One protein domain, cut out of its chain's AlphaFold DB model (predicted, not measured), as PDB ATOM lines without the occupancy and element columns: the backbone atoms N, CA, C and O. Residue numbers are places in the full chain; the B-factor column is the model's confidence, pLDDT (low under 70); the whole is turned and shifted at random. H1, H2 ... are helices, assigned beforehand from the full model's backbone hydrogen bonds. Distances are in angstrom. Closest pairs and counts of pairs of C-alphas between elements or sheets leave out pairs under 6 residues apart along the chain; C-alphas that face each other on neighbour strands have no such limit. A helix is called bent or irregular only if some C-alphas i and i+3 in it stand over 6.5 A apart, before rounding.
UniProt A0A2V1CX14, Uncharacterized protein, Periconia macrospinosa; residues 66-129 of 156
ATOM      1  N   CYS A  66     108.881 192.308 134.230       59.44
ATOM      2  CA  CYS A  66     108.211 191.154 133.655       59.44
ATOM      3  C   CYS A  66     108.590 191.077 132.174       59.44
ATOM      4  O   CYS A  66     108.641 192.098 131.488       59.44
ATOM      5  N   TYR A  67     108.909 189.872 131.711       67.50
ATOM      6  CA  TYR A  67     109.292 189.643 130.323       67.50
ATOM      7  C   TYR A  67     108.053 189.438 129.451       67.50
ATOM      8  O   TYR A  67     107.104 188.764 129.863       67.50
ATOM      9  N   SER A  68     108.075 190.026 128.256       64.62
ATOM     10  CA  SER A  68     107.053 189.794 127.231       64.62
ATOM     11  C   SER A  68     107.244 188.414 126.587       64.62
ATOM     12  O   SER A  68     108.309 187.804 126.704       64.62
ATOM     13  N   GLY A  69     106.224 187.912 125.886       63.59
ATOM     14  CA  GLY A  69     106.253 186.589 125.248       63.59
ATOM     15  C   GLY A  69     107.404 186.432 124.245       63.59
ATOM     16  O   GLY A  69     107.998 185.359 124.150       63.59
ATOM     17  N   ASP A  70     107.794 187.528 123.592       68.62
ATOM     18  CA  ASP A  70     108.891 187.591 122.615       68.62
ATOM     19  C   ASP A  70     110.283 187.409 123.245       68.62
ATOM     20  O   ASP A  70     111.285 187.196 122.563       68.62
ATOM     21  N   GLU A  71     110.366 187.459 124.573       82.38
ATOM     22  CA  GLU A  71     111.598 187.313 125.338       82.38
ATOM     23  C   GLU A  71     111.759 185.892 125.899       82.38
ATOM     24  O   GLU A  71     112.457 185.683 126.896       82.38
ATOM     25  N   TRP A  72     111.166 184.891 125.234       81.81
ATOM     26  CA  TRP A  72     111.294 183.469 125.574       81.81
ATOM     27  C   TRP A  72     112.735 183.018 125.884       81.81
ATOM     28  O   TRP A  72     112.922 182.330 126.891       81.81
ATOM     29  N   PRO A  73     113.788 183.448 125.151       84.81
ATOM     30  CA  PRO A  73     115.166 183.096 125.509       84.81
ATOM     31  C   PRO A  73     115.575 183.562 126.921       84.81
ATOM     32  O   PRO A  73     116.322 182.874 127.627       84.81
ATOM     33  N   LYS A  74     115.061 184.715 127.373       83.00
ATOM     34  CA  LYS A  74     115.304 185.263 128.718       83.00
ATOM     35  C   LYS A  74     114.514 184.495 129.780       83.00
ATOM     36  O   LYS A  74     115.068 184.186 130.834       83.00
ATOM     37  N   ILE A  75     113.269 184.118 129.480       85.06
ATOM     38  CA  ILE A  75     112.429 183.264 130.341       85.06
ATOM     39  C   ILE A  75     113.077 181.884 130.521       85.06
ATOM     40  O   ILE A  75     113.220 181.408 131.644       85.06
ATOM     41  N   HIS A  76     113.568 181.283 129.438       84.38
ATOM     42  CA  HIS A  76     114.279 180.006 129.471       84.38
ATOM     43  C   HIS A  76     115.573 180.084 130.302       84.38
ATOM     44  O   HIS A  76     115.897 179.177 131.069       84.38
ATOM     45  N   THR A  77     116.296 181.204 130.215       85.69
ATOM     46  CA  THR A  77     117.476 181.446 131.058       85.69
ATOM     47  C   THR A  77     117.103 181.536 132.541       85.69
ATOM     48  O   THR A  77     117.822 180.993 133.381       85.69
ATOM     49  N   LEU A  78     115.983 182.185 132.881       85.88
ATOM     50  CA  LEU A  78     115.473 182.210 134.255       85.88
ATOM     51  C   LEU A  78     115.063 180.824 134.745       85.88
ATOM     52  O   LEU A  78     115.392 180.485 135.874       85.88
ATOM     53  N   MET A  79     114.413 180.022 133.901       86.50
ATOM     54  CA  MET A  79     114.005 178.657 134.232       86.50
ATOM     55  C   MET A  79     115.205 177.773 134.596       86.50
ATOM     56  O   MET A  79     115.191 177.095 135.620       86.50
ATOM     57  N   ARG A  80     116.295 177.846 133.821       88.62
ATOM     58  CA  ARG A  80     117.541 177.129 134.145       88.62
ATOM     59  C   ARG A  80     118.168 177.619 135.456       88.62
ATOM     60  O   ARG A  80     118.663 176.816 136.240       88.62
ATOM     61  N   LYS A  81     118.147 178.932 135.705       83.81
ATOM     62  CA  LYS A  81     118.670 179.520 136.950       83.81
ATOM     63  C   LYS A  81     117.832 179.131 138.169       83.81
ATOM     64  O   LYS A  81     118.403 178.832 139.212       83.81
ATOM     65  N   SER A  82     116.507 179.080 138.039       83.44
ATOM     66  CA  SER A  82     115.627 178.604 139.110       83.44
ATOM     67  C   SER A  82     115.812 177.115 139.394       83.44
ATOM     68  O   SER A  82     115.807 176.734 140.558       83.44
ATOM     69  N   ASP A  83     116.044 176.295 138.364       85.38
ATOM     70  CA  ASP A  83     116.357 174.863 138.513       85.38
ATOM     71  C   ASP A  83     117.706 174.645 139.224       85.38
ATOM     72  O   ASP A  83     117.899 173.703 139.983       85.38
ATOM     73  N   SER A  84     118.621 175.608 139.071       82.69
ATOM     74  CA  SER A  84     119.897 175.661 139.796       82.69
ATOM     75  C   SER A  84     119.764 176.180 141.244       82.69
ATOM     76  O   SER A  84     120.776 176.329 141.926       82.69
ATOM     77  N   GLY A  85     118.547 176.487 141.718       84.19
ATOM     78  CA  GLY A  85     118.265 176.925 143.092       84.19
ATOM     79  C   GLY A  85     118.213 178.443 143.328       84.19
ATOM     80  O   GLY A  85     118.107 178.874 144.477       84.19
ATOM     81  N   ASP A  86     118.261 179.282 142.285       87.62
ATOM     82  CA  ASP A  86     118.139 180.741 142.439       87.62
ATOM     83  C   ASP A  86     116.679 181.161 142.704       87.62
ATOM     84  O   ASP A  86     115.840 181.256 141.801       87.62
ATOM     85  N   VAL A  87     116.387 181.468 143.970       85.62
ATOM     86  CA  VAL A  87     115.060 181.893 144.444       85.62
ATOM     87  C   VAL A  87     114.598 183.205 143.792       85.62
ATOM     88  O   VAL A  87     113.404 183.399 143.556       85.62
ATOM     89  N   ASN A  88     115.510 184.125 143.472       84.31
ATOM     90  CA  ASN A  88     115.142 185.394 142.839       84.31
ATOM     91  C   ASN A  88     114.786 185.192 141.364       84.31
ATOM     92  O   ASN A  88     113.821 185.794 140.883       84.31
ATOM     93  N   ALA A  89     115.508 184.308 140.671       82.88
ATOM     94  CA  ALA A  89     115.152 183.893 139.318       82.88
ATOM     95  C   ALA A  89     113.780 183.203 139.284       82.88
ATOM     96  O   ALA A  89     112.963 183.538 138.426       82.88
ATOM     97  N   ALA A  90     113.491 182.333 140.259       85.00
ATOM     98  CA  ALA A  90     112.195 181.665 140.393       85.00
ATOM     99  C   ALA A  90     111.039 182.664 140.589       85.00
ATOM    100  O   ALA A  90     110.057 182.622 139.851       85.00
ATOM    101  N   ARG A  91     111.178 183.636 141.504       86.62
ATOM    102  CA  ARG A  91     110.159 184.690 141.702       86.62
ATOM    103  C   ARG A  91     109.968 185.560 140.460       86.62
ATOM    104  O   ARG A  91     108.857 185.989 140.157       86.62
ATOM    105  N   LYS A  92     111.050 185.867 139.738       86.38
ATOM    106  CA  LYS A  92     110.972 186.662 138.504       86.38
ATOM    107  C   LYS A  92     110.285 185.887 137.378       86.38
ATOM    108  O   LYS A  92     109.508 186.475 136.621       86.38
ATOM    109  N   LEU A  93     110.542 184.584 137.294       87.12
ATOM    110  CA  LEU A  93     109.858 183.677 136.383       87.12
ATOM    111  C   LEU A  93     108.361 183.621 136.697       87.12
ATOM    112  O   LEU A  93     107.562 183.878 135.806       87.12
ATOM    113  N   GLU A  94     107.985 183.396 137.957       86.88
ATOM    114  CA  GLU A  94     106.586 183.357 138.407       86.88
ATOM    115  C   GLU A  94     105.816 184.628 138.014       86.88
ATOM    116  O   GLU A  94     104.748 184.553 137.407       86.88
ATOM    117  N   ARG A  95     106.391 185.810 138.270       85.50
ATOM    118  CA  ARG A  95     105.788 187.097 137.878       85.50
ATOM    119  C   ARG A  95     105.626 187.231 136.367       85.50
ATOM    120  O   ARG A  95     104.613 187.752 135.909       85.50
ATOM    121  N   SER A  96     106.621 186.783 135.604       86.44
ATOM    122  CA  SER A  96     106.579 186.833 134.137       86.44
ATOM    123  C   SER A  96     105.514 185.880 133.593       86.44
ATOM    124  O   SER A  96     104.735 186.271 132.732       86.44
ATOM    125  N   VAL A  97     105.409 184.669 134.147       88.06
ATOM    126  CA  VAL A  97     104.349 183.709 133.806       88.06
ATOM    127  C   VAL A  97     102.978 184.301 134.111       88.06
ATOM    128  O   VAL A  97     102.130 184.330 133.225       88.06
ATOM    129  N   HIS A  98     102.774 184.850 135.312       89.50
ATOM    130  CA  HIS A  98     101.507 185.480 135.680       89.50
ATOM    131  C   HIS A  98     101.135 186.625 134.727       89.50
ATOM    132  O   HIS A  98      99.999 186.697 134.258       89.50
ATOM    133  N   HIS A  99     102.100 187.480 134.379       87.00
ATOM    134  CA  HIS A  99     101.902 188.549 133.403       87.00
ATOM    135  C   HIS A  99     101.445 188.009 132.039       87.00
ATOM    136  O   HIS A  99     100.459 188.497 131.489       87.00
ATOM    137  N   LEU A 100     102.107 186.972 131.516       88.94
ATOM    138  CA  LEU A 100     101.738 186.347 130.244       88.94
ATOM    139  C   LEU A 100     100.367 185.670 130.294       88.94
ATOM    140  O   LEU A 100      99.635 185.709 129.305       88.94
ATOM    141  N   THR A 101      99.994 185.061 131.420       90.00
ATOM    142  CA  THR A 101      98.652 184.495 131.607       90.00
ATOM    143  C   THR A 101      97.591 185.586 131.492       90.00
ATOM    144  O   THR A 101      96.666 185.444 130.696       90.00
ATOM    145  N   VAL A 102      97.772 186.705 132.202       90.25
ATOM    146  CA  VAL A 102      96.846 187.847 132.156       90.25
ATOM    147  C   VAL A 102      96.765 188.449 130.750       90.25
ATOM    148  O   VAL A 102      95.669 188.723 130.265       90.25
ATOM    149  N   GLN A 103      97.899 188.621 130.060       88.56
ATOM    150  CA  GLN A 103      97.919 189.112 128.675       88.56
ATOM    151  C   GLN A 103      97.169 188.173 127.725       88.56
ATOM    152  O   GLN A 103      96.346 188.620 126.931       88.56
ATOM    153  N   ASN A 104      97.384 186.860 127.832       91.31
ATOM    154  CA  ASN A 104      96.670 185.880 127.013       91.31
ATOM    155  C   ASN A 104      95.161 185.892 127.267       91.31
ATOM    156  O   ASN A 104      94.380 185.794 126.322       91.31
ATOM    157  N   GLU A 105      94.732 185.998 128.524       92.50
ATOM    158  CA  GLU A 105      93.314 186.156 128.852       92.50
ATOM    159  C   GLU A 105      92.746 187.437 128.240       92.50
ATOM    160  O   GLU A 105      91.691 187.396 127.605       92.50
ATOM    161  N   LEU A 106      93.470 188.555 128.341       92.00
ATOM    162  CA  LEU A 106      93.063 189.824 127.748       92.00
ATOM    163  C   LEU A 106      92.915 189.723 126.223       92.00
ATOM    164  O   LEU A 106      91.883 190.131 125.691       92.00
ATOM    165  N   TYR A 107      93.883 189.118 125.529       91.69
ATOM    166  CA  TYR A 107      93.804 188.905 124.082       91.69
ATOM    167  C   TYR A 107      92.651 187.980 123.691       91.69
ATOM    168  O   TYR A 107      91.939 188.262 122.731       91.69
ATOM    169  N   LYS A 108      92.402 186.905 124.449       93.00
ATOM    170  CA  LYS A 108      91.230 186.040 124.228       93.00
ATOM    171  C   LYS A 108      89.931 186.830 124.357       93.00
ATOM    172  O   LYS A 108      89.045 186.696 123.517       93.00
ATOM    173  N   HIS A 109      89.818 187.675 125.381       92.06
ATOM    174  CA  HIS A 109      88.660 188.549 125.553       92.06
ATOM    175  C   HIS A 109      88.527 189.576 124.424       92.06
ATOM    176  O   HIS A 109      87.410 189.871 124.001       92.06
ATOM    177  N   GLU A 110      89.635 190.112 123.915       90.75
ATOM    178  CA  GLU A 110      89.627 191.033 122.782       90.75
ATOM    179  C   GLU A 110      89.158 190.354 121.495       90.75
ATOM    180  O   GLU A 110      88.229 190.854 120.862       90.75
ATOM    181  N   ILE A 111      89.725 189.193 121.161       92.31
ATOM    182  CA  ILE A 111      89.327 188.389 120.000       92.31
ATOM    183  C   ILE A 111      87.844 188.027 120.088       92.31
ATOM    184  O   ILE A 111      87.103 188.258 119.135       92.31
ATOM    185  N   ASN A 112      87.383 187.530 121.240       90.81
ATOM    186  CA  ASN A 112      85.971 187.207 121.444       90.81
ATOM    187  C   ASN A 112      85.081 188.444 121.262       90.81
ATOM    188  O   ASN A 112      84.081 188.381 120.553       90.81
ATOM    189  N   GLY A 113      85.480 189.590 121.818       88.06
ATOM    190  CA  GLY A 113      84.752 190.844 121.638       88.06
ATOM    191  C   GLY A 113      84.722 191.330 120.184       88.06
ATOM    192  O   GLY A 113      83.725 191.908 119.760       88.06
ATOM    193  N   LEU A 114      85.780 191.093 119.401       89.75
ATOM    194  CA  LEU A 114      85.805 191.393 117.964       89.75
ATOM    195  C   LEU A 114      84.897 190.447 117.165       89.75
ATOM    196  O   LEU A 114      84.210 190.892 116.247       89.75
ATOM    197  N   ILE A 115      84.847 189.163 117.526       89.94
ATOM    198  CA  ILE A 115      83.937 188.186 116.910       89.94
ATOM    199  C   ILE A 115      82.479 188.582 117.175       89.94
ATOM    200  O   ILE A 115      81.695 188.718 116.234       89.94
ATOM    201  N   GLU A 116      82.132 188.852 118.435       87.88
ATOM    202  CA  GLU A 116      80.796 189.316 118.829       87.88
ATOM    203  C   GLU A 116      80.409 190.610 118.107       87.88
ATOM    204  O   GLU A 116      79.281 190.754 117.626       87.88
ATOM    205  N   ALA A 117      81.362 191.534 117.977       85.31
ATOM    206  CA  ALA A 117      81.185 192.784 117.260       85.31
ATOM    207  C   ALA A 117      80.819 192.569 115.783       85.31
ATOM    208  O   ALA A 117      79.858 193.152 115.272       85.31
ATOM    209  N   VAL A 118      81.566 191.706 115.092       87.50
ATOM    210  CA  VAL A 118      81.308 191.356 113.690       87.50
ATOM    211  C   VAL A 118      79.927 190.717 113.531       87.50
ATOM    212  O   VAL A 118      79.193 191.052 112.596       87.50
ATOM    213  N   ASP A 119      79.533 189.837 114.448       86.19
ATOM    214  CA  ASP A 119      78.224 189.187 114.404       86.19
ATOM    215  C   ASP A 119      77.070 190.156 114.685       86.19
ATOM    216  O   ASP A 119      76.031 190.081 114.019       86.19
ATOM    217  N   ALA A 120      77.250 191.111 115.600       83.62
ATOM    218  CA  ALA A 120      76.291 192.188 115.833       83.62
ATOM    219  C   ALA A 120      76.094 193.045 114.571       83.62
ATOM    220  O   ALA A 120      74.959 193.256 114.139       83.62
ATOM    221  N   ILE A 121      77.184 193.441 113.904       82.94
ATOM    222  CA  ILE A 121      77.121 194.194 112.640       82.94
ATOM    223  C   ILE A 121      76.386 193.390 111.556       82.94
ATOM    224  O   ILE A 121      75.538 193.935 110.844       82.94
ATOM    225  N   LYS A 122      76.651 192.083 111.428       83.38
ATOM    226  CA  LYS A 122      75.921 191.216 110.484       83.38
ATOM    227  C   LYS A 122      74.422 191.171 110.794       83.38
ATOM    228  O   LYS A 122      73.617 191.269 109.869       83.38
ATOM    229  N   LYS A 123      74.033 191.053 112.069       78.50
ATOM    230  CA  LYS A 123      72.622 191.081 112.498       78.50
ATOM    231  C   LYS A 123      71.962 192.420 112.172       78.50
ATOM    232  O   LYS A 123      70.852 192.433 111.646       78.50
ATOM    233  N   HIS A 124      72.661 193.532 112.395       74.50
ATOM    234  CA  HIS A 124      72.167 194.866 112.043       74.50
ATOM    235  C   HIS A 124      71.866 195.022 110.552       74.50
ATOM    236  O   HIS A 124      70.924 195.730 110.216       74.50
ATOM    237  N   ARG A 125      72.644 194.392 109.661       68.38
ATOM    238  CA  ARG A 125      72.388 194.440 108.208       68.38
ATOM    239  C   ARG A 125      71.124 193.673 107.817       68.38
ATOM    240  O   ARG A 125      70.428 194.110 106.913       68.38
ATOM    241  N   LYS A 126      70.810 192.571 108.506       64.44
ATOM    242  CA  LYS A 126      69.604 191.764 108.240       64.44
ATOM    243  C   LYS A 126      68.311 192.444 108.701       64.44
ATOM    244  O   LYS A 126      67.276 192.260 108.084       64.44
ATOM    245  N   ALA A 127      68.366 193.246 109.763       60.09
ATOM    246  CA  ALA A 127      67.187 193.913 110.322       60.09
ATOM    247  C   ALA A 127      66.669 195.107 109.490       60.09
ATOM    248  O   ALA A 127      65.652 195.691 109.847       60.09
ATOM    249  N   ALA A 128      67.369 195.493 108.418       59.03
ATOM    250  CA  ALA A 128      66.984 196.604 107.549       59.03
ATOM    251  C   ALA A 128      66.052 196.196 106.390       59.03
ATOM    252  O   ALA A 128      65.788 197.026 105.524       59.03
ATOM    253  N   GLU A 129      65.551 194.955 106.352       60.53
ATOM    254  CA  GLU A 129      64.444 194.607 105.455       60.53
ATOM    255  C   GLU A 129      63.191 195.360 105.912       60.53
ATOM    256  O   GLU A 129      62.597 195.075 106.954       60.53
TER     257      GLU A 129
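This is residues 66 to 129 of the 156 residues of an uncharacterized protein of Periconia macrospinosa (UniProt A0A2V1CX14). A short helix, H1, folds back along the first part of one very long helix, H2, and the two make a lopsided helical hairpin; the rest of H2 sticks out as a long arm from residue 105 onward. That arm makes most of the length of a thin rod spanning 68 by 17 by 14 A. The printed part has 64 residues with two named helices, H1 then H2, and no named strand, and its class is all helix. It is extended, with a radius of gyration of the C-alphas of 19.9 A.

H1, residues 69 to 83, is joined to H2, residues 87 to 126, by a tight link of 3 residues. The two form a helical hairpin and run opposite ways at a shallow tilt of 31 degrees. They touch, with 15 pairs of C-alphas within 8 A; the closest C-alphas are those of Ser 82 and Ala 90, 4.8 A apart. H2 touches H1 with residues 88 to 100 alone. Residues 105 to 129, of which 105 to 126 belong to H2, stand free. In H2 every O i to N i+4 pair is within hydrogen-bond range; in H1 9 of 11 are.

H1 begins at C-alpha 69, at (106.253, 186.589, 125.248), and measures 20.4 A from first to last C-alpha. It is irregular: C-alphas 70 and 73 are 8.2 A apart. H2 begins at C-alpha 87, at (115.060, 181.893, 144.444), and ends at C-alpha 126, at (69.604, 191.764, 108.240), 58.9 A away.

The two C-alphas farthest apart are those of Gly 85 and Glu 129, at 68.0 A. Without the stretch that stands free, the body has 39 residues and spans 28 by 16 by 11 A. The printed part has no cut. The mean pLDDT of the printed part is 83.0, and it is under 70 at residues 66 to 70 and 125 to 129.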